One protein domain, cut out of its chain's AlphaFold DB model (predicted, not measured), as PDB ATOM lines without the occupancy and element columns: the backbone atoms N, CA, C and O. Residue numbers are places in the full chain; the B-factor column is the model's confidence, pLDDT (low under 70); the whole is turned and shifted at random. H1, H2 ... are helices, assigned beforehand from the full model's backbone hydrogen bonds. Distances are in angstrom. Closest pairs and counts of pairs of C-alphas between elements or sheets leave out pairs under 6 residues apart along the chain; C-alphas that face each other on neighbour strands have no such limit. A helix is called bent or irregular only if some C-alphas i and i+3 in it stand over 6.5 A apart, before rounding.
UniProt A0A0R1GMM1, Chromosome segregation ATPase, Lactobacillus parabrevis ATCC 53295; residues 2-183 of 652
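Overview. This is residues 2 to 183 of the 652 residues of the protein "Chromosome segregation ATPase" of Lactobacillus parabrevis ATCC 53295 (UniProt A0A0R1GMM1). This is a long, narrow rod of helices, with H3, the longest, running through its middle. H4 folds back along H3 in a long hairpin that makes one end, while H6 and H1, running opposite ways side by side, make the other; short H2 packs on the first part of H3, and short H5 crosses H3 between the two halves. The printed part has 182 residues, with six named helices in the order H1 to H6 and no named strand: all helix. The whole is extended, with a radius of gyration of the C-alphas of 30.1 A, and spans 110 by 23 by 23 A.

Arrangement. Start at H1, residues 2 to 27, assigned as one helix by its hydrogen bonds but bent: C-alphas 14 and 17 are 6.6 A apart. Its arms, H1a, residues 2 to 14, and H1b, residues 17 to 27, stand at a shallow tilt of 20 degrees. H1b forms a helical hairpin with H2, residues 31 to 37; their closest C-alphas, Ala 27 and Thr 34, are 4.8 A apart. Next comes the hub, H3, residues 42 to 94, which touches four other helices. H2 and H3 form a hairpin, closest at the C-alphas of Val 36 and Lys 48, 5.9 A. H3 and H4, residues 101 to 139, form another, at a shallow tilt of 8 degrees; look at the C-alphas of Val 77 and Ala 119, the closest, 5.4 A apart. H5, residues 143 to 148, touches H3 at a steep tilt of 69 degrees, only just short of about perpendicular, with the C-alphas of Gln 56 and Leu 143 closest at 6.4 A. H6, residues 152 to 183, touches H3 with residues 153 to 167 alone, opposite ways at 20 degrees, a shallow tilt; the closest C-alphas are those of Val 46 and Arg 160, 6.2 A. Farther along, H6 touches H1a with residues 166 to 177 alone, closest at the C-alphas of Arg 8 and Leu 170, 6.7 A. H4 and H6 are apart. Every O i to N i+4 pair is within hydrogen-bond range in H1a, H1b, H2, H4, H5 and H6, and 48 of 49 in H3.

Along the chain. Find C-alpha 2 at (24.460, 2.011, 33.388), where H1a begins; it is 17.8 A long, H1b 15.2 A and H2 10.0 A. H3 runs 77.0 A to C-alpha 94 at (-3.671, -10.583, -58.856). H4 returns over 56.5 A, H5 measures 8.7 A, and H6 runs 47.1 A to C-alpha 183 at (39.708, 3.797, 31.499).

Size, cuts and confidence. The C-alphas of Ala 98 and Lys 183, the two farthest apart, are 111.4 A apart. The printed part has no cut and no long link. Residues 97 to 102 and 178 to 183 stand free. The mean pLDDT of the printed part is 85.4, and residues 96 to 100 are under 70.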
ATOM      1  N   ALA A   2      25.885   2.378  33.318       70.38
ATOM      2  CA  ALA A   2      24.460   2.011  33.388       70.38
ATOM      3  C   ALA A   2      23.626   2.488  32.176       70.38
ATOM      4  O   ALA A   2      22.851   1.715  31.628       70.38
ATOM      5  N   GLU A   3      23.835   3.717  31.694       73.19
ATOM      6  CA  GLU A   3      23.114   4.251  30.521       73.19
ATOM      7  C   GLU A   3      23.420   3.503  29.210       73.19
ATOM      8  O   GLU A   3      22.511   3.251  28.420       73.19
ATOM      9  N   LEU A   4      24.675   3.085  29.000       72.88
ATOM     10  CA  LEU A   4      25.084   2.284  27.837       72.88
ATOM     11  C   LEU A   4      24.465   0.876  27.877       72.88
ATOM     12  O   LEU A   4      24.054   0.347  26.845       72.88
ATOM     13  N   GLU A   5      24.350   0.279  29.068       73.81
ATOM     14  CA  GLU A   5      23.704  -1.026  29.266       73.81
ATOM     15  C   GLU A   5      22.195  -0.948  28.956       73.81
ATOM     16  O   GLU A   5      21.661  -1.813  28.256       73.81
ATOM     17  N   THR A   6      21.532   0.133  29.383       78.50
ATOM     18  CA  THR A   6      20.118   0.411  29.083       78.50
ATOM     19  C   THR A   6      19.882   0.618  27.586       78.50
ATOM     20  O   THR A   6      18.995  -0.014  27.012       78.50
ATOM     21  N   GLN A   7      20.697   1.437  26.910       77.25
ATOM     22  CA  GLN A   7      20.590   1.650  25.458       77.25
ATOM     23  C   GLN A   7      20.794   0.349  24.667       77.25
ATOM     24  O   GLN A   7      20.087   0.090  23.689       77.25
ATOM     25  N   ARG A   8      21.713  -0.510  25.117       79.75
ATOM     26  CA  ARG A   8      21.959  -1.825  24.514       79.75
ATOM     27  C   ARG A   8      20.775  -2.776  24.687       79.75
ATOM     28  O   ARG A   8      20.398  -3.450  23.728       79.75
ATOM     29  N   GLN A   9      20.188  -2.844  25.883       79.31
ATOM     30  CA  GLN A   9      18.996  -3.664  26.122       79.31
ATOM     31  C   GLN A   9      17.813  -3.194  25.275       79.31
ATOM     32  O   GLN A   9      17.142  -4.027  24.668       79.31
ATOM     33  N   VAL A  10      17.621  -1.878  25.146       82.44
ATOM     34  CA  VAL A  10      16.594  -1.286  24.279       82.44
ATOM     35  C   VAL A  10      16.810  -1.672  22.812       82.44
ATOM     36  O   VAL A  10      15.883  -2.161  22.171       82.44
ATOM     37  N   LEU A  11      18.030  -1.540  22.279       83.12
ATOM     38  CA  LEU A  11      18.345  -1.941  20.899       83.12
ATOM     39  C   LEU A  11      18.104  -3.439  20.651       83.12
ATOM     40  O   LEU A  11      17.558  -3.808  19.610       83.12
ATOM     41  N   LYS A  12      18.458  -4.305  21.610       81.62
ATOM     42  CA  LYS A  12      18.229  -5.755  21.499       81.62
ATOM     43  C   LYS A  12      16.745  -6.125  21.572       81.62
ATOM     44  O   LYS A  12      16.267  -6.849  20.704       81.62
ATOM     45  N   GLN A  13      16.021  -5.629  22.574       82.50
ATOM     46  CA  GLN A  13      14.639  -6.042  22.838       82.50
ATOM     47  C   GLN A  13      13.614  -5.328  21.951       82.50
ATOM     48  O   GLN A  13      12.661  -5.953  21.502       82.50
ATOM     49  N   GLN A  14      13.794  -4.032  21.680       83.00
ATOM     50  CA  GLN A  14      12.793  -3.232  20.962       83.00
ATOM     51  C   GLN A  14      13.036  -3.143  19.453       83.00
ATOM     52  O   GLN A  14      12.125  -2.753  18.729       83.00
ATOM     53  N   ARG A  15      14.239  -3.473  18.960       81.19
ATOM     54  CA  ARG A  15      14.558  -3.384  17.521       81.19
ATOM     55  C   ARG A  15      15.045  -4.695  16.920       81.19
ATOM     56  O   ARG A  15      14.461  -5.147  15.942       81.19
ATOM     57  N   LEU A  16      16.062  -5.331  17.504       84.44
ATOM     58  CA  LEU A  16      16.639  -6.556  16.936       84.44
ATOM     59  C   LEU A  16      15.667  -7.747  16.991       84.44
ATOM     60  O   LEU A  16      15.420  -8.379  15.971       84.44
ATOM     61  N   GLN A  17      15.091  -8.041  18.162       83.19
ATOM     62  CA  GLN A  17      14.166  -9.171  18.335       83.19
ATOM     63  C   GLN A  17      12.926  -9.083  17.427       83.19
ATOM     64  O   GLN A  17      12.639 -10.062  16.742       83.19
ATOM     65  N   PRO A  18      12.219  -7.937  17.345       86.81
ATOM     66  CA  PRO A  18      11.081  -7.787  16.437       86.81
ATOM     67  C   PRO A  18      11.440  -7.992  14.961       86.81
ATOM     68  O   PRO A  18      10.667  -8.615  14.236       86.81
ATOM     69  N   LEU A  19      12.612  -7.517  14.518       85.94
ATOM     70  CA  LEU A  19      13.089  -7.721  13.146       85.94
ATOM     71  C   LEU A  19      13.362  -9.198  12.846       85.94
ATOM     72  O   LEU A  19      12.935  -9.696  11.808       85.94
ATOM     73  N   LEU A  20      14.012  -9.912  13.770       85.19
ATOM     74  CA  LEU A  20      14.264 -11.348  13.623       85.19
ATOM     75  C   LEU A  20      12.960 -12.159  13.608       85.19
ATOM     76  O   LEU A  20      12.815 -13.060  12.789       85.19
ATOM     77  N   THR A  21      11.980 -11.804  14.442       85.00
ATOM     78  CA  THR A  21      10.652 -12.439  14.428       85.00
ATOM     79  C   THR A  21       9.914 -12.186  13.111       85.00
ATOM     80  O   THR A  21       9.287 -13.102  12.575       85.00
ATOM     81  N   LYS A  22       9.996 -10.968  12.555       85.50
ATOM     82  CA  LYS A  22       9.375 -10.628  11.265       85.50
ATOM     83  C   LYS A  22       9.998 -11.429  10.115       85.50
ATOM     84  O   LYS A  22       9.255 -12.024   9.339       85.50
ATOM     85  N   LEU A  23      11.330 -11.527  10.076       86.69
ATOM     86  CA  LEU A  23      12.062 -12.348   9.103       86.69
ATOM     87  C   LEU A  23      11.719 -13.838   9.232       86.69
ATOM     88  O   LEU A  23      11.435 -14.482   8.229       86.69
ATOM     89  N   ALA A  24      11.663 -14.375  10.455       84.88
ATOM     90  CA  ALA A  24      11.288 -15.771  10.693       84.88
ATOM     91  C   ALA A  24       9.838 -16.073  10.280       84.88
ATOM     92  O   ALA A  24       9.548 -17.146   9.760       84.88
ATOM     93  N   THR A  25       8.926 -15.114  10.463       85.44
ATOM     94  CA  THR A  25       7.529 -15.256  10.023       85.44
ATOM     95  C   THR A  25       7.426 -15.269   8.499       85.44
ATOM     96  O   THR A  25       6.687 -16.074   7.944       85.44
ATOM     97  N   GLN A  26       8.183 -14.408   7.811       84.62
ATOM     98  CA  GLN A  26       8.229 -14.384   6.345       84.62
ATOM     99  C   GLN A  26       8.926 -15.618   5.754       84.62
ATOM    100  O   GLN A  26       8.555 -16.062   4.671       84.62
ATOM    101  N   ALA A  27       9.896 -16.188   6.469       86.31
ATOM    102  CA  ALA A  27      10.583 -17.412   6.076       86.31
ATOM    103  C   ALA A  27       9.676 -18.650   6.112       86.31
ATOM    104  O   ALA A  27       9.887 -19.563   5.331       86.31
ATOM    105  N   ALA A  28       8.629 -18.678   6.943       81.94
ATOM    106  CA  ALA A  28       7.798 -19.872   7.148       81.94
ATOM    107  C   ALA A  28       7.160 -20.456   5.867       81.94
ATOM    108  O   ALA A  28       6.825 -21.638   5.836       81.94
ATOM    109  N   GLU A  29       6.995 -19.644   4.821       79.50
ATOM    110  CA  GLU A  29       6.432 -20.044   3.522       79.50
ATOM    111  C   GLU A  29       7.491 -20.153   2.406       79.50
ATOM    112  O   GLU A  29       7.140 -20.339   1.242       79.50
ATOM    113  N   LEU A  30       8.770 -19.986   2.746       87.81
ATOM    114  CA  LEU A  30       9.885 -19.774   1.825       87.81
ATOM    115  C   LEU A  30      11.062 -20.668   2.229       87.81
ATOM    116  O   LEU A  30      11.677 -20.490   3.281       87.81
ATOM    117  N   THR A  31      11.347 -21.675   1.410       86.25
ATOM    118  CA  THR A  31      12.282 -22.750   1.762       86.25
ATOM    119  C   THR A  31      13.724 -22.240   1.766       86.25
ATOM    120  O   THR A  31      14.450 -22.474   2.729       86.25
ATOM    121  N   GLU A  32      14.119 -21.468   0.752       88.19
ATOM    122  CA  GLU A  32      15.470 -20.893   0.672       88.19
ATOM    123  C   GLU A  32      15.671 -19.791   1.721       88.19
ATOM    124  O   GLU A  32      16.727 -19.710   2.352       88.19
ATOM    125  N   LEU A  33      14.651 -18.962   1.977       88.81
ATOM    126  CA  LEU A  33      14.718 -17.959   3.042       88.81
ATOM    127  C   LEU A  33      14.792 -18.607   4.433       88.81
ATOM    128  O   LEU A  33      15.473 -18.078   5.314       88.81
ATOM    129  N   THR A  34      14.133 -19.747   4.651       87.88
ATOM    130  CA  THR A  34      14.239 -20.503   5.912       87.88
ATOM    131  C   THR A  34      15.676 -20.945   6.174       87.88
ATOM    132  O   THR A  34      16.193 -20.732   7.275       87.88
ATOM    133  N   ASP A  35      16.367 -21.464   5.161       85.38
ATOM    134  CA  ASP A  35      17.778 -21.858   5.271       85.38
ATOM    135  C   ASP A  35      18.699 -20.668   5.593       85.38
ATOM    136  O   ASP A  35      19.717 -20.810   6.273       85.38
ATOM    137  N   VAL A  36      18.326 -19.464   5.158       86.56
ATOM    138  CA  VAL A  36      19.046 -18.228   5.484       86.56
ATOM    139  C   VAL A  36      18.776 -17.775   6.922       86.56
ATOM    140  O   VAL A  36      19.714 -17.406   7.629       86.56
ATOM    141  N   VAL A  37      17.514 -17.791   7.363       85.94
ATOM    142  CA  VAL A  37      17.069 -17.229   8.654       85.94
ATOM    143  C   VAL A  37      17.367 -18.148   9.848       85.94
ATOM    144  O   VAL A  37      17.383 -17.689  10.988       85.94
ATOM    145  N   THR A  38      17.690 -19.421   9.609       82.56
ATOM    146  CA  THR A  38      18.172 -20.358  10.644       82.56
ATOM    147  C   THR A  38      19.613 -20.093  11.107       82.56
ATOM    148  O   THR A  38      20.067 -20.707  12.075       82.56
ATOM    149  N   GLU A  39      20.337 -19.167  10.466       83.19
ATOM    150  CA  GLU A  39      21.683 -18.760  10.875       83.19
ATOM    151  C   GLU A  39      21.688 -18.096  12.263       83.19
ATOM    152  O   GLU A  39      20.979 -17.122  12.518       83.19
ATOM    153  N   VAL A  40      22.530 -18.615  13.163       75.56
ATOM    154  CA  VAL A  40      22.560 -18.209  14.577       75.56
ATOM    155  C   VAL A  40      23.387 -16.939  14.779       75.56
ATOM    156  O   VAL A  40      23.093 -16.166  15.692       75.56
ATOM    157  N   ASP A  41      24.406 -16.698  13.944       81.00
ATOM    158  CA  ASP A  41      25.197 -15.463  13.993       81.00
ATOM    159  C   ASP A  41      24.506 -14.337  13.197       81.00
ATOM    160  O   ASP A  41      24.459 -14.392  11.962       81.00
ATOM    161  N   PRO A  42      24.041 -13.254  13.852       78.44
ATOM    162  CA  PRO A  42      23.378 -12.142  13.176       78.44
ATOM    163  C   PRO A  42      24.229 -11.466  12.085       78.44
ATOM    164  O   PRO A  42      23.682 -10.946  11.112       78.44
ATOM    165  N   ASN A  43      25.561 -11.473  12.206       79.06
ATOM    166  CA  ASN A  43      26.450 -10.892  11.195       79.06
ATOM    167  C   ASN A  43      26.557 -11.775   9.945       79.06
ATOM    168  O   ASN A  43      26.692 -11.259   8.831       79.06
ATOM    169  N   VAL A  44      26.500 -13.098  10.116       84.50
ATOM    170  CA  VAL A  44      26.473 -14.057   9.002       84.50
ATOM    171  C   VAL A  44      25.088 -14.060   8.358       84.50
ATOM    172  O   VAL A  44      24.996 -14.042   7.130       84.50
ATOM    173  N   LEU A  45      24.028 -13.958   9.166       85.38
ATOM    174  CA  LEU A  45      22.644 -13.820   8.719       85.38
ATOM    175  C   LEU A  45      22.472 -12.629   7.768       85.38
ATOM    176  O   LEU A  45      21.944 -12.804   6.675       85.38
ATOM    177  N   VAL A  46      22.970 -11.434   8.116       86.62
ATOM    178  CA  VAL A  46      22.884 -10.251   7.231       86.62
ATOM    179  C   VAL A  46      23.559 -10.492   5.879       86.62
ATOM    180  O   VAL A  46      23.042 -10.055   4.850       86.62
ATOM    181  N   LYS A  47      24.703 -11.187   5.862       86.00
ATOM    182  CA  LYS A  47      25.425 -11.504   4.621       86.00
ATOM    183  C   LYS A  47      24.665 -12.520   3.773       86.00
ATOM    184  O   LYS A  47      24.464 -12.267   2.591       86.00
ATOM    185  N   LYS A  48      24.200 -13.622   4.371       87.56
ATOM    186  CA  LYS A  48      23.396 -14.641   3.675       87.56
ATOM    187  C   LYS A  48      22.084 -14.059   3.145       87.56
ATOM    188  O   LYS A  48      21.733 -14.307   1.999       87.56
ATOM    189  N   LEU A  49      21.422 -13.206   3.928       88.88
ATOM    190  CA  LEU A  49      20.211 -12.495   3.518       88.88
ATOM    191  C   LEU A  49      20.477 -11.514   2.369       88.88
ATOM    192  O   LEU A  49      19.643 -11.380   1.482       88.88
ATOM    193  N   ALA A  50      21.641 -10.855   2.338       88.12
ATOM    194  CA  ALA A  50      22.038 -10.016   1.207       88.12
ATOM    195  C   ALA A  50      22.207 -10.826  -0.085       88.12
ATOM    196  O   ALA A  50      21.699 -10.410  -1.124       88.12
ATOM    197  N   THR A  51      22.893 -11.969  -0.011       90.31
ATOM    198  CA  THR A  51      23.076 -12.871  -1.155       90.31
ATOM    199  C   THR A  51      21.735 -13.397  -1.654       90.31
ATOM    200  O   THR A  51      21.436 -13.247  -2.833       90.31
ATOM    201  N   TYR A  52      20.895 -13.900  -0.749       92.25
ATOM    202  CA  TYR A  52      19.563 -14.406  -1.074       92.25
ATOM    203  C   TYR A  52      18.683 -13.352  -1.762       92.25
ATOM    204  O   TYR A  52      18.141 -13.606  -2.835       92.25
ATOM    205  N   VAL A  53      18.579 -12.141  -1.194       90.19
ATOM    206  CA  VAL A  53      17.778 -11.055  -1.791       90.19
ATOM    207  C   VAL A  53      18.286 -10.706  -3.191       90.19
ATOM    208  O   VAL A  53      17.485 -10.495  -4.097       90.19
ATOM    209  N   HIS A  54      19.605 -10.675  -3.391       89.81
ATOM    210  CA  HIS A  54      20.209 -10.363  -4.689       89.81
ATOM    211  C   HIS A  54      19.967 -11.455  -5.737       89.81
ATOM    212  O   HIS A  54      19.648 -11.153  -6.889       89.81
ATOM    213  N   GLU A  55      20.103 -12.723  -5.353       90.25
ATOM    214  CA  GLU A  55      19.833 -13.871  -6.226       90.25
ATOM    215  C   GLU A  55      18.357 -13.924  -6.625       90.25
ATOM    216  O   GLU A  55      18.050 -14.010  -7.816       90.25
ATOM    217  N   GLN A  56      17.446 -13.739  -5.667       90.75
ATOM    218  CA  GLN A  56      16.009 -13.696  -5.929       90.75
ATOM    219  C   GLN A  56      15.595 -12.493  -6.789       90.75
ATOM    220  O   GLN A  56      14.788 -12.648  -7.702       90.75
ATOM    221  N   GLN A  57      16.182 -11.307  -6.587       89.88
ATOM    222  CA  GLN A  57      15.940 -10.146  -7.457       89.88
ATOM    223  C   GLN A  57      16.394 -10.396  -8.901       89.88
ATOM    224  O   GLN A  57      15.684 -10.043  -9.843       89.88
ATOM    225  N   ARG A  58      17.555 -11.037  -9.096       91.06
ATOM    226  CA  ARG A  58      18.030 -11.418 -10.435       91.06
ATOM    227  C   ARG A  58      17.120 -12.450 -11.092       91.06
ATOM    228  O   ARG A  58      16.816 -12.303 -12.274       91.06
ATOM    229  N   ALA A  59      16.704 -13.474 -10.352       90.94
ATOM    230  CA  ALA A  59      15.805 -14.507 -10.853       90.94
ATOM    231  C   ALA A  59      14.432 -13.921 -11.230       90.94
ATOM    232  O   ALA A  59      13.919 -14.203 -12.312       90.94
ATOM    233  N   TYR A  60      13.893 -13.022 -10.398       91.69
ATOM    234  CA  TYR A  60      12.659 -12.279 -10.660       91.69
ATOM    235  C   TYR A  60      12.743 -11.443 -11.936       91.69
ATOM    236  O   TYR A  60      11.869 -11.545 -12.797       91.69
ATOM    237  N   GLN A  61      13.812 -10.659 -12.095       90.38
ATOM    238  CA  GLN A  61      13.992  -9.827 -13.281       90.38
ATOM    239  C   GLN A  61      14.097 -10.675 -14.555       90.38
ATOM    240  O   GLN A  61      13.394 -10.399 -15.523       90.38
ATOM    241  N   ARG A  62      14.907 -11.743 -14.532       91.50
ATOM    242  CA  ARG A  62      15.060 -12.664 -15.671       91.50
ATOM    243  C   ARG A  62      13.735 -13.305 -16.067       91.50
ATOM    244  O   ARG A  62      13.393 -13.302 -17.242       91.50
ATOM    245  N   TYR A  63      12.957 -13.768 -15.090       94.56
ATOM    246  CA  TYR A  63      11.636 -14.336 -15.349       94.56
ATOM    247  C   TYR A  63      10.691 -13.318 -16.009       94.56
ATOM    248  O   TYR A  63       9.971 -13.652 -16.951       94.56
ATOM    249  N   GLN A  64      10.686 -12.066 -15.533       91.94
ATOM    250  CA  GLN A  64       9.869 -11.003 -16.123       91.94
ATOM    251  C   GLN A  64      10.321 -10.599 -17.530       91.94
ATOM    252  O   GLN A  64       9.480 -10.245 -18.358       91.94
ATOM    253  N   ASP A  65      11.625 -10.616 -17.796       90.44
ATOM    254  CA  ASP A  65      12.170 -10.355 -19.126       90.44
ATOM    255  C   ASP A  65      11.776 -11.483 -20.098       90.44
ATOM    256  O   ASP A  65      11.312 -11.194 -21.201       90.44
ATOM    257  N   ASP A  66      11.825 -12.747 -19.659       92.00
ATOM    258  CA  ASP A  66      11.345 -13.895 -20.439       92.00
ATOM    259  C   ASP A  66       9.830 -13.834 -20.699       92.00
ATOM    260  O   ASP A  66       9.379 -14.151 -21.798       92.00
ATOM    261  N   GLU A  67       9.026 -13.395 -19.719       91.44
ATOM    262  CA  GLU A  67       7.581 -13.189 -19.915       91.44
ATOM    263  C   GLU A  67       7.302 -12.127 -20.985       91.44
ATOM    264  O   GLU A  67       6.468 -12.338 -21.868       91.44
ATOM    265  N   ARG A  68       8.027 -11.004 -20.955       91.56
ATOM    266  CA  ARG A  68       7.913  -9.962 -21.987       91.56
ATOM    267  C   ARG A  68       8.345 -10.486 -23.356       91.56
ATOM    268  O   ARG A  68       7.635 -10.276 -24.336       91.56
ATOM    269  N   ALA A  69       9.453 -11.222 -23.426       88.19
ATOM    270  CA  ALA A  69       9.922 -11.832 -24.667       88.19
ATOM    271  C   ALA A  69       8.899 -12.827 -25.244       88.19
ATOM    272  O   ALA A  69       8.610 -12.781 -26.436       88.19
ATOM    273  N   LYS A  70       8.271 -13.667 -24.409       91.50
ATOM    274  CA  LYS A  70       7.193 -14.577 -24.837       91.50
ATOM    275  C   LYS A  70       5.992 -13.834 -25.413       91.50
ATOM    276  O   LYS A  70       5.432 -14.278 -26.414       91.50
ATOM    277  N   GLN A  71       5.588 -12.724 -24.794       89.12
ATOM    278  CA  GLN A  71       4.490 -11.894 -25.299       89.12
ATOM    279  C   GLN A  71       4.821 -11.305 -26.673       89.12
ATOM    280  O   GLN A  71       3.973 -11.359 -27.561       89.12
ATOM    281  N   HIS A  72       6.049 -10.818 -26.873       85.94
ATOM    282  CA  HIS A  72       6.507 -10.328 -28.175       85.94
ATOM    283  C   HIS A  72       6.534 -11.432 -29.232       85.94
ATOM    284  O   HIS A  72       5.912 -11.278 -30.275       85.94
ATOM    285  N   VAL A  73       7.130 -12.588 -28.932       87.94
ATOM    286  CA  VAL A  73       7.162 -13.727 -29.865       87.94
ATOM    287  C   VAL A  73       5.745 -14.179 -30.242       87.94
ATOM    288  O   VAL A  73       5.479 -14.497 -31.396       87.94
ATOM    289  N   SER A  74       4.803 -14.171 -29.293       85.31
ATOM    290  CA  SER A  74       3.400 -14.484 -29.588       85.31
ATOM    291  C   SER A  74       2.737 -13.445 -30.499       85.31
ATOM    292  O   SER A  74       1.889 -13.818 -31.308       85.31
ATOM    293  N   GLN A  75       3.085 -12.162 -30.368       86.88
ATOM    294  CA  GLN A  75       2.612 -11.105 -31.266       86.88
ATOM    295  C   GLN A  75       3.223 -11.259 -32.659       86.88
ATOM    296  O   GLN A  75       2.503 -11.158 -33.647       86.88
ATOM    297  N   ASP A  76       4.510 -11.588 -32.745       84.12
ATOM    298  CA  ASP A  76       5.202 -11.803 -34.015       84.12
ATOM    299  C   ASP A  76       4.604 -12.987 -34.786       84.12
ATOM    300  O   ASP A  76       4.356 -12.880 -35.985       84.12
ATOM    301  N   VAL A  77       4.266 -14.088 -34.100       86.75
ATOM    302  CA  VAL A  77       3.546 -15.224 -34.711       86.75
ATOM    303  C   VAL A  77       2.187 -14.792 -35.266       86.75
ATOM    304  O   VAL A  77       1.804 -15.222 -36.358       86.75
ATOM    305  N   GLN A  78       1.462 -13.928 -34.549       85.44
ATOM    306  CA  GLN A  78       0.192 -13.392 -35.037       85.44
ATOM    307  C   GLN A  78       0.404 -12.532 -36.288       85.44
ATOM    308  O   GLN A  78      -0.276 -12.752 -37.283       85.44
ATOM    309  N   ILE A  79       1.397 -11.637 -36.285       84.81
ATOM    310  CA  ILE A  79       1.735 -10.794 -37.442       84.81
ATOM    311  C   ILE A  79       2.106 -11.659 -38.653       84.81
ATOM    312  O   ILE A  79       1.646 -11.400 -39.758       84.81
ATOM    313  N   VAL A  80       2.895 -12.720 -38.465       88.06
ATOM    314  CA  VAL A  80       3.262 -13.660 -39.541       88.06
ATOM    315  C   VAL A  80       2.045 -14.375 -40.106       88.06
ATOM    316  O   VAL A  80       1.969 -14.571 -41.320       88.06
ATOM    317  N   THR A  81       1.094 -14.735 -39.248       86.19
ATOM    318  CA  THR A  81      -0.165 -15.361 -39.660       86.19
ATOM    319  C   THR A  81      -1.041 -14.373 -40.434       86.19
ATOM    320  O   THR A  81      -1.587 -14.729 -41.477       86.19
ATOM    321  N   ASP A  82      -1.126 -13.124 -39.974       88.44
ATOM    322  CA  ASP A  82      -1.887 -12.061 -40.634       88.44
ATOM    323  C   ASP A  82      -1.273 -11.706 -41.999       88.44
ATOM    324  O   ASP A  82      -1.994 -11.607 -42.989       88.44
ATOM    325  N   MET A  83       0.062 -11.615 -42.091       88.69
ATOM    326  CA  MET A  83       0.782 -11.403 -43.354       88.69
ATOM    327  C   MET A  83       0.527 -12.531 -44.356       88.69
ATOM    328  O   MET A  83       0.324 -12.250 -45.534       88.69
ATOM    329  N   ARG A  84       0.496 -13.792 -43.896       93.31
ATOM    330  CA  ARG A  84       0.157 -14.939 -44.752       93.31
ATOM    331  C   ARG A  84      -1.231 -14.762 -45.360       93.31
ATOM    332  O   ARG A  84      -1.389 -14.919 -46.565       93.31
ATOM    333  N   HIS A  85      -2.219 -14.417 -44.533       90.44
ATOM    334  CA  HIS A  85      -3.591 -14.202 -44.990       90.44
ATOM    335  C   HIS A  85      -3.709 -13.013 -45.949       90.44
ATOM    336  O   HIS A  85      -4.363 -13.127 -46.979       90.44
ATOM    337  N   GLU A  86      -3.026 -11.901 -45.668       89.75
ATOM    338  CA  GLU A  86      -3.015 -10.748 -46.573       89.75
ATOM    339  C   GLU A  86      -2.349 -11.084 -47.918       89.75
ATOM    340  O   GLU A  86      -2.801 -10.627 -48.971       89.75
ATOM    341  N   LEU A  87      -1.289 -11.898 -47.908       89.69
ATOM    342  CA  LEU A  87      -0.633 -12.329 -49.136       89.69
ATOM    343  C   LEU A  87      -1.495 -13.321 -49.926       89.69
ATOM    344  O   LEU A  87      -1.555 -13.194 -51.147       89.69
ATOM    345  N   ASP A  88      -2.219 -14.226 -49.259       90.94
ATOM    346  CA  ASP A  88      -3.214 -15.097 -49.900       90.94
ATOM    347  C   ASP A  88      -4.291 -14.270 -50.616       90.94
ATOM    348  O   ASP A  88      -4.560 -14.495 -51.798       90.94
ATOM    349  N   ASP A  89      -4.845 -13.254 -49.947       88.56
ATOM    350  CA  ASP A  89      -5.844 -12.359 -50.537       88.56
ATOM    351  C   ASP A  89      -5.290 -11.610 -51.764       88.56
ATOM    352  O   ASP A  89      -5.987 -11.420 -52.766       88.56
ATOM    353  N   ARG A  90      -4.019 -11.191 -51.722       87.19
ATOM    354  CA  ARG A  90      -3.351 -10.536 -52.859       87.19
ATOM    355  C   ARG A  90      -3.084 -11.509 -54.006       87.19
ATOM    356  O   ARG A  90      -3.296 -11.140 -55.162       87.19
ATOM    357  N   ILE A  91      -2.656 -12.738 -53.717       87.75
ATOM    358  CA  ILE A  91      -2.479 -13.791 -54.726       87.75
ATOM    359  C   ILE A  91      -3.821 -14.053 -55.428       87.75
ATOM    360  O   ILE A  91      -3.877 -14.080 -56.660       87.75
ATOM    361  N   ASP A  92      -4.912 -14.137 -54.668       85.62
ATOM    362  CA  ASP A  92      -6.267 -14.316 -55.189       85.62
ATOM    363  C   ASP A  92      -6.716 -13.188 -56.126       85.62
ATOM    364  O   ASP A  92      -7.341 -13.449 -57.162       85.62
ATOM    365  N   GLN A  93      -6.388 -11.942 -55.779       83.31
ATOM    366  CA  GLN A  93      -6.744 -10.759 -56.564       83.31
ATOM    367  C   GLN A  93      -5.916 -10.641 -57.851       83.31
ATOM    368  O   GLN A  93      -6.464 -10.349 -58.920       83.31
ATOM    369  N   HIS A  94      -4.605 -10.876 -57.769       79.06
ATOM    370  CA  HIS A  94      -3.671 -10.583 -58.856       79.06
ATOM    371  C   HIS A  94      -3.420 -11.762 -59.805       79.06
ATOM    372  O   HIS A  94      -3.187 -11.533 -60.991       79.06
ATOM    373  N   ALA A  95      -3.537 -13.009 -59.342       78.25
ATOM    374  CA  ALA A  95      -3.405 -14.208 -60.176       78.25
ATOM    375  C   ALA A  95      -4.773 -14.688 -60.709       78.25
ATOM    376  O   ALA A  95      -5.165 -15.853 -60.563       78.25
ATOM    377  N   SER A  96      -5.549 -13.774 -61.305       60.31
ATOM    378  CA  SER A  96      -6.914 -14.028 -61.785       60.31
ATOM    379  C   SER A  96      -6.956 -14.314 -63.298       60.31
ATOM    380  O   SER A  96      -7.146 -13.434 -64.132       60.31
ATOM    381  N   GLY A  97      -6.804 -15.590 -63.681       64.88
ATOM    382  CA  GLY A  97      -6.931 -16.033 -65.078       64.88
ATOM    383  C   GLY A  97      -6.992 -17.556 -65.253       64.88
ATOM    384  O   GLY A  97      -6.364 -18.301 -64.504       64.88
ATOM    385  N   ALA A  98      -7.722 -18.040 -66.268       59.00
ATOM    386  CA  ALA A  98      -7.964 -19.477 -66.501       59.00
ATOM    387  C   ALA A  98      -6.691 -20.302 -66.798       59.00
ATOM    388  O   ALA A  98      -6.684 -21.514 -66.601       59.00
ATOM    389  N   LEU A  99      -5.612 -19.651 -67.246       59.19
ATOM    390  CA  LEU A  99      -4.302 -20.273 -67.485       59.19
ATOM    391  C   LEU A  99      -3.348 -20.163 -66.279       59.19
ATOM    392  O   LEU A  99      -2.284 -20.772 -66.296       59.19
ATOM    393  N   GLN A 100      -3.719 -19.426 -65.226       68.12
ATOM    394  CA  GLN A 100      -2.873 -19.176 -64.049       68.12
ATOM    395  C   GLN A 100      -3.275 -19.991 -62.813       68.12
ATOM    396  O   GLN A 100      -2.676 -19.843 -61.756       68.12
ATOM    397  N   THR A 101      -4.244 -20.903 -62.926       72.19
ATOM    398  CA  THR A 101      -4.745 -21.689 -61.785       72.19
ATOM    399  C   THR A 101      -3.665 -22.553 -61.122       72.19
ATOM    400  O   THR A 101      -3.689 -22.712 -59.905       72.19
ATOM    401  N   ARG A 102      -2.706 -23.092 -61.895       75.31
ATOM    402  CA  ARG A 102      -1.544 -23.807 -61.329       75.31
ATOM    403  C   ARG A 102      -0.608 -22.861 -60.585       75.31
ATOM    404  O   ARG A 102      -0.351 -23.094 -59.419       75.31
ATOM    405  N   VAL A 103      -0.215 -21.758 -61.221       79.50
ATOM    406  CA  VAL A 103       0.678 -20.751 -60.625       79.50
ATOM    407  C   VAL A 103       0.086 -20.175 -59.336       79.50
ATOM    408  O   VAL A 103       0.782 -20.076 -58.339       79.50
ATOM    409  N   ARG A 104      -1.215 -19.869 -59.314       84.62
ATOM    410  CA  ARG A 104      -1.913 -19.415 -58.104       84.62
ATOM    411  C   ARG A 104      -1.846 -20.451 -56.982       84.62
ATOM    412  O   ARG A 104      -1.577 -20.096 -55.843       84.62
ATOM    413  N   LYS A 105      -2.077 -21.729 -57.298       85.50
ATOM    414  CA  LYS A 105      -1.989 -22.815 -56.316       85.50
ATOM    415  C   LYS A 105      -0.570 -22.954 -55.757       85.50
ATOM    416  O   LYS A 105      -0.432 -23.088 -54.546       85.50
ATOM    417  N   ASP A 106       0.436 -22.908 -56.624       86.25
ATOM    418  CA  ASP A 106       1.841 -23.025 -56.230       86.25
ATOM    419  C   ASP A 106       2.247 -21.824 -55.350       86.25
ATOM    420  O   ASP A 106       2.830 -22.016 -54.291       86.25
ATOM    421  N   LEU A 107       1.802 -20.604 -55.679       89.31
ATOM    422  CA  LEU A 107       2.039 -19.408 -54.859       89.31
ATOM    423  C   LEU A 107       1.369 -19.459 -53.477       89.31
ATOM    424  O   LEU A 107       1.977 -19.031 -52.499       89.31
ATOM    425  N   HIS A 108       0.140 -19.978 -53.362       90.31
ATOM    426  CA  HIS A 108      -0.476 -20.200 -52.044       90.31
ATOM    427  C   HIS A 108       0.287 -21.238 -51.231       90.31
ATOM    428  O   HIS A 108       0.423 -21.093 -50.018       90.31
ATOM    429  N   GLN A 109       0.771 -22.293 -51.890       89.62
ATOM    430  CA  GLN A 109       1.557 -23.320 -51.228       89.62
ATOM    431  C   GLN A 109       2.883 -22.743 -50.719       89.62
ATOM    432  O   GLN A 109       3.190 -22.918 -49.544       89.62
ATOM    433  N   ASP A 110       3.607 -21.988 -51.544       88.81
ATOM    434  CA  ASP A 110       4.856 -21.332 -51.148       88.81
ATOM    435  C   ASP A 110       4.623 -20.317 -50.013       88.81
ATOM    436  O   ASP A 110       5.365 -20.299 -49.030       88.81
ATOM    437  N   ASN A 111       3.555 -19.510 -50.098       92.50
ATOM    438  CA  ASN A 111       3.146 -18.585 -49.034       92.50
ATOM    439  C   ASN A 111       2.884 -19.335 -47.718       92.50
ATOM    440  O   ASN A 111       3.400 -18.967 -46.661       92.50
ATOM    441  N   GLN A 112       2.126 -20.430 -47.778       91.31
ATOM    442  CA  GLN A 112       1.864 -21.257 -46.612       91.31
ATOM    443  C   GLN A 112       3.158 -21.849 -46.037       91.31
ATOM    444  O   GLN A 112       3.396 -21.720 -44.838       91.31
ATOM    445  N   GLU A 113       4.009 -22.456 -46.865       90.50
ATOM    446  CA  GLU A 113       5.246 -23.108 -46.424       90.50
ATOM    447  C   GLU A 113       6.217 -22.121 -45.759       90.50
ATOM    448  O   GLU A 113       6.762 -22.417 -44.692       90.50
ATOM    449  N   VAL A 114       6.397 -20.926 -46.331       88.62
ATOM    450  CA  VAL A 114       7.300 -19.899 -45.785       88.62
ATOM    451  C   VAL A 114       6.790 -19.358 -44.450       88.62
ATOM    452  O   VAL A 114       7.554 -19.287 -43.481       88.62
ATOM    453  N   HIS A 115       5.508 -18.995 -44.370       91.81
ATOM    454  CA  HIS A 115       4.939 -18.430 -43.147       91.81
ATOM    455  C   HIS A 115       4.789 -19.481 -42.038       91.81
ATOM    456  O   HIS A 115       5.101 -19.181 -40.883       91.81
ATOM    457  N   ASP A 116       4.419 -20.724 -42.367       87.81
ATOM    458  CA  ASP A 116       4.357 -21.826 -41.400       87.81
ATOM    459  C   ASP A 116       5.766 -22.173 -40.877       87.81
ATOM    460  O   ASP A 116       5.948 -22.383 -39.674       87.81
ATOM    461  N   ALA A 117       6.798 -22.151 -41.733       86.69
ATOM    462  CA  ALA A 117       8.189 -22.322 -41.307       86.69
ATOM    463  C   ALA A 117       8.677 -21.165 -40.412       86.69
ATOM    464  O   ALA A 117       9.388 -21.398 -39.427       86.69
ATOM    465  N   GLY A 118       8.286 -19.925 -40.721       83.75
ATOM    466  CA  GLY A 118       8.551 -18.750 -39.888       83.75
ATOM    467  C   GLY A 118       7.903 -18.862 -38.506       83.75
ATOM    468  O   GLY A 118       8.585 -18.736 -37.486       83.75
ATOM    469  N   ALA A 119       6.612 -19.197 -38.463       87.06
ATOM    470  CA  ALA A 119       5.867 -19.413 -37.226       87.06
ATOM    471  C   ALA A 119       6.432 -20.586 -36.404       87.06
ATOM    472  O   ALA A 119       6.530 -20.490 -35.181       87.06
ATOM    473  N   ALA A 120       6.883 -21.669 -37.047       86.81
ATOM    474  CA  ALA A 120       7.511 -22.803 -36.367       86.81
ATOM    475  C   ALA A 120       8.838 -22.426 -35.681       86.81
ATOM    476  O   ALA A 120       9.097 -22.859 -34.551       86.81
ATOM    477  N   LYS A 121       9.666 -21.586 -36.319       85.44
ATOM    478  CA  LYS A 121      10.894 -21.049 -35.702       85.44
ATOM    479  C   LYS A 121      10.575 -20.183 -34.485       85.44
ATOM    480  O   LYS A 121      11.165 -20.384 -33.426       85.44
ATOM    481  N   MET A 122       9.597 -19.286 -34.597       86.25
ATOM    482  CA  MET A 122       9.160 -18.441 -33.478       86.25
ATOM    483  C   MET A 122       8.561 -19.266 -32.334       86.25
ATOM    484  O   MET A 122       8.876 -19.036 -31.170       86.25
ATOM    485  N   ASN A 123       7.774 -20.296 -32.647       87.19
ATOM    486  CA  ASN A 123       7.260 -21.223 -31.645       87.19
ATOM    487  C   ASN A 123       8.394 -21.992 -30.942       87.19
ATOM    488  O   ASN A 123       8.305 -22.248 -29.747       87.19
ATOM    489  N   THR A 124       9.485 -22.316 -31.641       89.00
ATOM    490  CA  THR A 124      10.670 -22.931 -31.017       89.00
ATOM    491  C   THR A 124      11.305 -21.993 -29.987       89.00
ATOM    492  O   THR A 124      11.593 -22.422 -28.870       89.00
ATOM    493  N   GLU A 125      11.446 -20.703 -30.308       88.25
ATOM    494  CA  GLU A 125      11.907 -19.695 -29.344       88.25
ATOM    495  C   GLU A 125      10.937 -19.531 -28.168       88.25
ATOM    496  O   GLU A 125      11.372 -19.474 -27.018       88.25
ATOM    497  N   PHE A 126       9.625 -19.551 -28.416       92.19
ATOM    498  CA  PHE A 126       8.622 -19.532 -27.348       92.19
ATOM    499  C   PHE A 126       8.778 -20.729 -26.396       92.19
ATOM    500  O   PHE A 126       8.767 -20.554 -25.177       92.19
ATOM    501  N   GLN A 127       8.968 -21.941 -26.932       90.19
ATOM    502  CA  GLN A 127       9.203 -23.141 -26.120       90.19
ATOM    503  C   GLN A 127      10.525 -23.063 -25.351       90.19
ATOM    504  O   GLN A 127      10.575 -23.470 -24.190       90.19
ATOM    505  N   ARG A 128      11.581 -22.496 -25.948       92.62
ATOM    506  CA  ARG A 128      12.864 -22.271 -25.267       92.62
ATOM    507  C   ARG A 128      12.712 -21.316 -24.080       92.62
ATOM    508  O   ARG A 128      13.205 -21.618 -22.996       92.62
ATOM    509  N   LEU A 129      12.006 -20.197 -24.262       92.00
ATOM    510  CA  LEU A 129      11.720 -19.236 -23.191       92.00
ATOM    511  C   LEU A 129      10.853 -19.858 -22.088       92.00
ATOM    512  O   LEU A 129      11.116 -19.657 -20.905       92.00
ATOM    513  N   LEU A 130       9.853 -20.664 -22.460       92.19
ATOM    514  CA  LEU A 130       9.032 -21.404 -21.500       92.19
ATOM    515  C   LEU A 130       9.867 -22.413 -20.694       92.19
ATOM    516  O   LEU A 130       9.687 -22.521 -19.481       92.19
ATOM    517  N   GLY A 131      10.791 -23.122 -21.349       92.25
ATOM    518  CA  GLY A 131      11.740 -24.022 -20.695       92.25
ATOM    519  C   GLY A 131      12.626 -23.287 -19.691       92.25
ATOM    520  O   GLY A 131      12.687 -23.681 -18.531       92.25
ATOM    521  N   HIS A 132      13.213 -22.156 -20.091       94.06
ATOM    522  CA  HIS A 132      14.058 -21.342 -19.211       94.06
ATOM    523  C   HIS A 132      13.295 -20.808 -17.983       94.06
ATOM    524  O   HIS A 132      13.807 -20.837 -16.865       94.06
ATOM    525  N   GLN A 133      12.030 -20.405 -18.139       93.69
ATOM    526  CA  GLN A 133      11.178 -20.031 -17.005       93.69
ATOM    527  C   GLN A 133      10.923 -21.192 -16.039       93.69
ATOM    528  O   GLN A 133      10.932 -20.997 -14.822       93.69
ATOM    529  N   GLN A 134      10.680 -22.397 -16.561       93.12
ATOM    530  CA  GLN A 134      10.500 -23.588 -15.730       93.12
ATOM    531  C   GLN A 134      11.790 -23.941 -14.986       93.12
ATOM    532  O   GLN A 134      11.727 -24.263 -13.802       93.12
ATOM    533  N   GLU A 135      12.946 -23.818 -15.637       92.50
ATOM    534  CA  GLU A 135      14.260 -23.998 -15.015       92.50
ATOM    535  C   GLU A 135      14.504 -22.973 -13.899       92.50
ATOM    536  O   GLU A 135      14.915 -23.356 -12.806       92.50
ATOM    537  N   LEU A 136      14.178 -21.691 -14.116       91.94
ATOM    538  CA  LEU A 136      14.280 -20.650 -13.084       91.94
ATOM    539  C   LEU A 136      13.389 -20.949 -11.872       91.94
ATOM    540  O   LEU A 136      13.836 -20.802 -10.737       91.94
ATOM    541  N   LEU A 137      12.149 -21.398 -12.096       92.00
ATOM    542  CA  LEU A 137      11.223 -21.778 -11.022       92.00
ATOM    543  C   LEU A 137      11.649 -23.058 -10.285       92.00
ATOM    544  O   LEU A 137      11.283 -23.236  -9.126       92.00
ATOM    545  N   GLN A 138      12.391 -23.955 -10.941       90.06
ATOM    546  CA  GLN A 138      12.962 -25.146 -10.305       90.06
ATOM    547  C   GLN A 138      14.235 -24.827  -9.514       90.06
ATOM    548  O   GLN A 138      14.430 -25.383  -8.437       90.06
ATOM    549  N   ALA A 139      15.092 -23.949 -10.040       89.25
ATOM    550  CA  ALA A 139      16.337 -23.534  -9.397       89.25
ATOM    551  C   ALA A 139      16.100 -22.620  -8.186       89.25
ATOM    552  O   ALA A 139      16.903 -22.626  -7.256       89.25
ATOM    553  N   HIS A 140      15.002 -21.858  -8.206       91.19
ATOM    554  CA  HIS A 140      14.613 -20.927  -7.156       91.19
ATOM    555  C   HIS A 140      13.168 -21.201  -6.705       91.19
ATOM    556  O   HIS A 140      12.216 -20.612  -7.221       91.19
ATOM    557  N   ALA A 141      12.986 -22.088  -5.727       87.81
ATOM    558  CA  ALA A 141      11.688 -22.453  -5.161       87.81
ATOM    559  C   ALA A 141      10.917 -21.237  -4.611       87.81
ATOM    560  O   ALA A 141       9.692 -21.148  -4.757       87.81
ATOM    561  N   ASP A 142      11.634 -20.263  -4.043       91.81
ATOM    562  CA  ASP A 142      11.042 -19.064  -3.437       91.81
ATOM    563  C   ASP A 142      10.632 -17.998  -4.476       91.81
ATOM    564  O   ASP A 142       9.866 -17.069  -4.176       91.81
ATOM    565  N   LEU A 143      11.061 -18.158  -5.733       91.50
ATOM    566  CA  LEU A 143      10.763 -17.231  -6.827       91.50
ATOM    567  C   LEU A 143       9.261 -17.144  -7.103       91.50
ATOM    568  O   LEU A 143       8.727 -16.056  -7.313       91.50
ATOM    569  N   LYS A 144       8.548 -18.276  -7.053       89.81
ATOM    570  CA  LYS A 144       7.099 -18.327  -7.313       89.81
ATOM    571  C   LYS A 144       6.310 -17.452  -6.339       89.81
ATOM    572  O   LYS A 144       5.359 -16.777  -6.730       89.81
ATOM    573  N   ALA A 145       6.710 -17.459  -5.073       87.38
ATOM    574  CA  ALA A 145       6.086 -16.648  -4.041       87.38
ATOM    575  C   ALA A 145       6.441 -15.158  -4.189       87.38
ATOM    576  O   ALA A 145       5.595 -14.300  -3.940       87.38
ATOM    577  N   SER A 146       7.653 -14.848  -4.661       87.56
ATOM    578  CA  SER A 146       8.073 -13.480  -4.997       87.56
ATOM    579  C   SER A 146       7.319 -12.921  -6.213       87.56
ATOM    580  O   SER A 146       6.910 -11.766  -6.203       87.56
ATOM    581  N   LEU A 147       7.049 -13.749  -7.229       89.50
ATOM    582  CA  LEU A 147       6.225 -13.389  -8.393       89.50
ATOM    583  C   LEU A 147       4.760 -13.102  -8.025       89.50
ATOM    584  O   LEU A 147       4.125 -12.260  -8.656       89.50
ATOM    585  N   ALA A 148       4.222 -13.772  -7.002       88.69
ATOM    586  CA  ALA A 148       2.856 -13.550  -6.524       88.69
ATOM    587  C   ALA A 148       2.698 -12.281  -5.661       88.69
ATOM    588  O   ALA A 148       1.585 -11.776  -5.518       88.69
ATOM    589  N   ALA A 149       3.788 -11.773  -5.078       87.25
ATOM    590  CA  ALA A 149       3.791 -10.625  -4.171       87.25
ATOM    591  C   ALA A 149       4.979  -9.685  -4.483       87.25
ATOM    592  O   ALA A 149       6.038  -9.826  -3.868       87.25
ATOM    593  N   PRO A 150       4.811  -8.708  -5.396       76.81
ATOM    594  CA  PRO A 150       5.905  -7.876  -5.918       76.81
ATOM    595  C   PRO A 150       6.684  -7.095  -4.849       76.81
ATOM    596  O   PRO A 150       7.901  -6.947  -4.946       76.81
ATOM    597  N   ASP A 151       6.002  -6.648  -3.792       84.69
ATOM    598  CA  ASP A 151       6.611  -5.856  -2.716       84.69
ATOM    599  C   ASP A 151       7.472  -6.703  -1.763       84.69
ATOM    600  O   ASP A 151       8.298  -6.177  -1.019       84.69
ATOM    601  N   ARG A 152       7.351  -8.037  -1.808       85.50
ATOM    602  CA  ARG A 152       8.001  -8.954  -0.857       85.50
ATOM    603  C   ARG A 152       9.531  -8.868  -0.904       85.50
ATOM    604  O   ARG A 152      10.178  -8.879   0.143       85.50
ATOM    605  N   LEU A 153      10.121  -8.760  -2.098       86.19
ATOM    606  CA  LEU A 153      11.575  -8.608  -2.250       86.19
ATOM    607  C   LEU A 153      12.066  -7.231  -1.790       86.19
ATOM    608  O   LEU A 153      13.181  -7.119  -1.277       86.19
ATOM    609  N   HIS A 154      11.238  -6.197  -1.945       86.00
ATOM    610  CA  HIS A 154      11.541  -4.859  -1.448       86.00
ATOM    611  C   HIS A 154      11.518  -4.828   0.087       86.00
ATOM    612  O   HIS A 154      12.491  -4.396   0.706       86.00
ATOM    613  N   ASP A 155      10.482  -5.409   0.696       86.44
ATOM    614  CA  ASP A 155      10.343  -5.545   2.148       86.44
ATOM    615  C   ASP A 155      11.510  -6.321   2.781       86.44
ATOM    616  O   ASP A 155      11.989  -5.966   3.862       86.44
ATOM    617  N   LEU A 156      11.986  -7.386   2.126       87.38
ATOM    618  CA  LEU A 156      13.144  -8.163   2.585       87.38
ATOM    619  C   LEU A 156      14.452  -7.367   2.472       87.38
ATOM    620  O   LEU A 156      15.293  -7.426   3.375       87.38
ATOM    621  N   ALA A 157      14.622  -6.587   1.401       86.81
ATOM    622  CA  ALA A 157      15.775  -5.705   1.235       86.81
ATOM    623  C   ALA A 157      15.814  -4.601   2.309       86.81
ATOM    624  O   ALA A 157      16.889  -4.316   2.854       86.81
ATOM    625  N   GLU A 158      14.656  -4.028   2.651       87.56
ATOM    626  CA  GLU A 158      14.522  -3.022   3.707       87.56
ATOM    627  C   GLU A 158      14.823  -3.621   5.089       87.56
ATOM    628  O   GLU A 158      15.643  -3.086   5.838       87.56
ATOM    629  N   GLN A 159      14.241  -4.782   5.410       87.06
ATOM    630  CA  GLN A 159      14.490  -5.482   6.677       87.06
ATOM    631  C   GLN A 159      15.964  -5.863   6.848       87.06
ATOM    632  O   GLN A 159      16.521  -5.705   7.936       87.06
ATOM    633  N   ARG A 160      16.634  -6.290   5.772       88.56
ATOM    634  CA  ARG A 160      18.084  -6.532   5.762       88.56
ATOM    635  C   ARG A 160      18.871  -5.266   6.116       88.56
ATOM    636  O   ARG A 160      19.817  -5.333   6.901       88.56
ATOM    637  N   GLN A 161      18.502  -4.118   5.549       86.62
ATOM    638  CA  GLN A 161      19.175  -2.845   5.822       86.62
ATOM    639  C   GLN A 161      18.956  -2.386   7.271       86.62
ATOM    640  O   GLN A 161      19.909  -1.965   7.930       86.62
ATOM    641  N   GLN A 162      17.736  -2.537   7.791       87.25
ATOM    642  CA  GLN A 162      17.413  -2.256   9.192       87.25
ATOM    643  C   GLN A 162      18.196  -3.175  10.149       87.25
ATOM    644  O   GLN A 162      18.731  -2.706  11.154       87.25
ATOM    645  N   LEU A 163      18.331  -4.465   9.818       86.50
ATOM    646  CA  LEU A 163      19.115  -5.426  10.597       86.50
ATOM    647  C   LEU A 163      20.610  -5.059  10.622       86.50
ATOM    648  O   LEU A 163      21.223  -5.056  11.692       86.50
ATOM    649  N   ALA A 164      21.184  -4.686   9.474       86.31
ATOM    650  CA  ALA A 164      22.577  -4.254   9.376       86.31
ATOM    651  C   ALA A 164      22.868  -2.993  10.217       86.31
ATOM    652  O   ALA A 164      23.871  -2.950  10.931       86.31
ATOM    653  N   ASP A 165      21.978  -1.994  10.187       86.69
ATOM    654  CA  ASP A 165      22.111  -0.759  10.977       86.69
ATOM    655  C   ASP A 165      22.045  -1.028  12.493       86.69
ATOM    656  O   ASP A 165      22.857  -0.515  13.269       86.69
ATOM    657  N   VAL A 166      21.120  -1.890  12.933       86.69
ATOM    658  CA  VAL A 166      21.001  -2.267  14.353       86.69
ATOM    659  C   VAL A 166      22.253  -3.005  14.842       86.69
ATOM    660  O   VAL A 166      22.741  -2.709  15.936       86.69
ATOM    661  N   LEU A 167      22.812  -3.920  14.044       85.69
ATOM    662  CA  LEU A 167      24.037  -4.642  14.405       85.69
ATOM    663  C   LEU A 167      25.263  -3.724  14.452       85.69
ATOM    664  O   LEU A 167      26.046  -3.813  15.399       85.69
ATOM    665  N   ALA A 168      25.401  -2.789  13.508       83.62
ATOM    666  CA  ALA A 168      26.484  -1.805  13.521       83.62
ATOM    667  C   ALA A 168      26.462  -0.938  14.795       83.62
ATOM    668  O   ALA A 168      27.502  -0.725  15.427       83.62
ATOM    669  N   LYS A 169      25.271  -0.500  15.227       84.25
ATOM    670  CA  LYS A 169      25.085   0.265  16.474       84.25
ATOM    671  C   LYS A 169      25.431  -0.548  17.722       84.25
ATOM    672  O   LYS A 169      26.015  -0.001  18.656       84.25
ATOM    673  N   LEU A 170      25.116  -1.846  17.739       82.75
ATOM    674  CA  LEU A 170      25.493  -2.740  18.840       82.75
ATOM    675  C   LEU A 170      27.015  -2.935  18.928       82.75
ATOM    676  O   LEU A 170      27.567  -2.840  20.022       82.75
ATOM    677  N   VAL A 171      27.702  -3.122  17.794       82.88
ATOM    678  CA  VAL A 171      29.173  -3.254  17.750       82.88
ATOM    679  C   VAL A 171      29.867  -1.972  18.216       82.88
ATOM    680  O   VAL A 171      30.788  -2.035  19.031       82.88
ATOM    681  N   ALA A 172      29.408  -0.806  17.751       80.75
ATOM    682  CA  ALA A 172      29.944   0.484  18.187       80.75
ATOM    683  C   ALA A 172      29.754   0.702  19.702       80.75
ATOM    684  O   ALA A 172      30.677   1.143  20.388       80.75
ATOM    685  N   GLY A 173      28.586   0.328  20.240       80.50
ATOM    686  CA  GLY A 173      28.311   0.381  21.677       80.50
ATOM    687  C   GLY A 173      29.216  -0.540  22.507       80.50
ATOM    688  O   GLY A 173      29.716  -0.128  23.556       80.50
ATOM    689  N   ASP A 174      29.485  -1.761  22.036       78.19
ATOM    690  CA  ASP A 174      30.380  -2.699  22.727       78.19
ATOM    691  C   ASP A 174      31.849  -2.222  22.713       78.19
ATOM    692  O   ASP A 174      32.559  -2.383  23.712       78.19
ATOM    693  N   GLN A 175      32.302  -1.575  21.630       80.50
ATOM    694  CA  GLN A 175      33.632  -0.952  21.555       80.50
ATOM    695  C   GLN A 175      33.777   0.226  22.526       80.50
ATOM    696  O   GLN A 175      34.790   0.326  23.222       80.50
ATOM    697  N   GLU A 176      32.762   1.089  22.619       79.25
ATOM    698  CA  GLU A 176      32.769   2.215  23.558       79.25
ATOM    699  C   GLU A 176      32.769   1.726  25.011       79.25
ATOM    700  O   GLU A 176      33.532   2.219  25.842       79.25
ATOM    701  N   ARG A 177      32.008   0.668  25.317       77.88
ATOM    702  CA  ARG A 177      32.035   0.030  26.640       77.88
ATOM    703  C   ARG A 177      33.422  -0.508  26.990       77.88
ATOM    704  O   ARG A 177      33.872  -0.333  28.123       77.88
ATOM    705  N   LYS A 178      34.103  -1.159  26.041       78.81
ATOM    706  CA  LYS A 178      35.458  -1.686  26.255       78.81
ATOM    707  C   LYS A 178      36.435  -0.557  26.606       78.81
ATOM    708  O   LYS A 178      37.113  -0.654  27.624       78.81
ATOM    709  N   ARG A 179      36.392   0.557  25.865       79.44
ATOM    710  CA  ARG A 179      37.198   1.760  26.149       79.44
ATOM    711  C   ARG A 179      36.906   2.366  27.522       79.44
ATOM    712  O   ARG A 179      37.828   2.744  28.236       79.44
ATOM    713  N   GLN A 180      35.633   2.466  27.907       78.62
ATOM    714  CA  GLN A 180      35.234   2.997  29.219       78.62
ATOM    715  C   GLN A 180      35.687   2.080  30.368       78.62
ATOM    716  O   GLN A 180      36.104   2.565  31.415       78.62
ATOM    717  N   THR A 181      35.664   0.760  30.157       76.19
ATOM    718  CA  THR A 181      36.127  -0.235  31.140       76.19
ATOM    719  C   THR A 181      37.647  -0.182  31.317       76.19
ATOM    720  O   THR A 181      38.134  -0.201  32.442       76.19
ATOM    721  N   GLU A 182      38.398  -0.046  30.220       78.75
ATOM    722  CA  GLU A 182      39.856   0.139  30.246       78.75
ATOM    723  C   GLU A 182      40.238   1.427  30.998       78.75
ATOM    724  O   GLU A 182      41.096   1.391  31.878       78.75
ATOM    725  N   LYS A 183      39.528   2.539  30.750       79.44
ATOM    726  CA  LYS A 183      39.708   3.797  31.499       79.44
ATOM    727  C   LYS A 183      39.397   3.657  32.990       79.44
ATOM    728  O   LYS A 183      40.107   4.216  33.819       79.44
TER     729      LYS A 183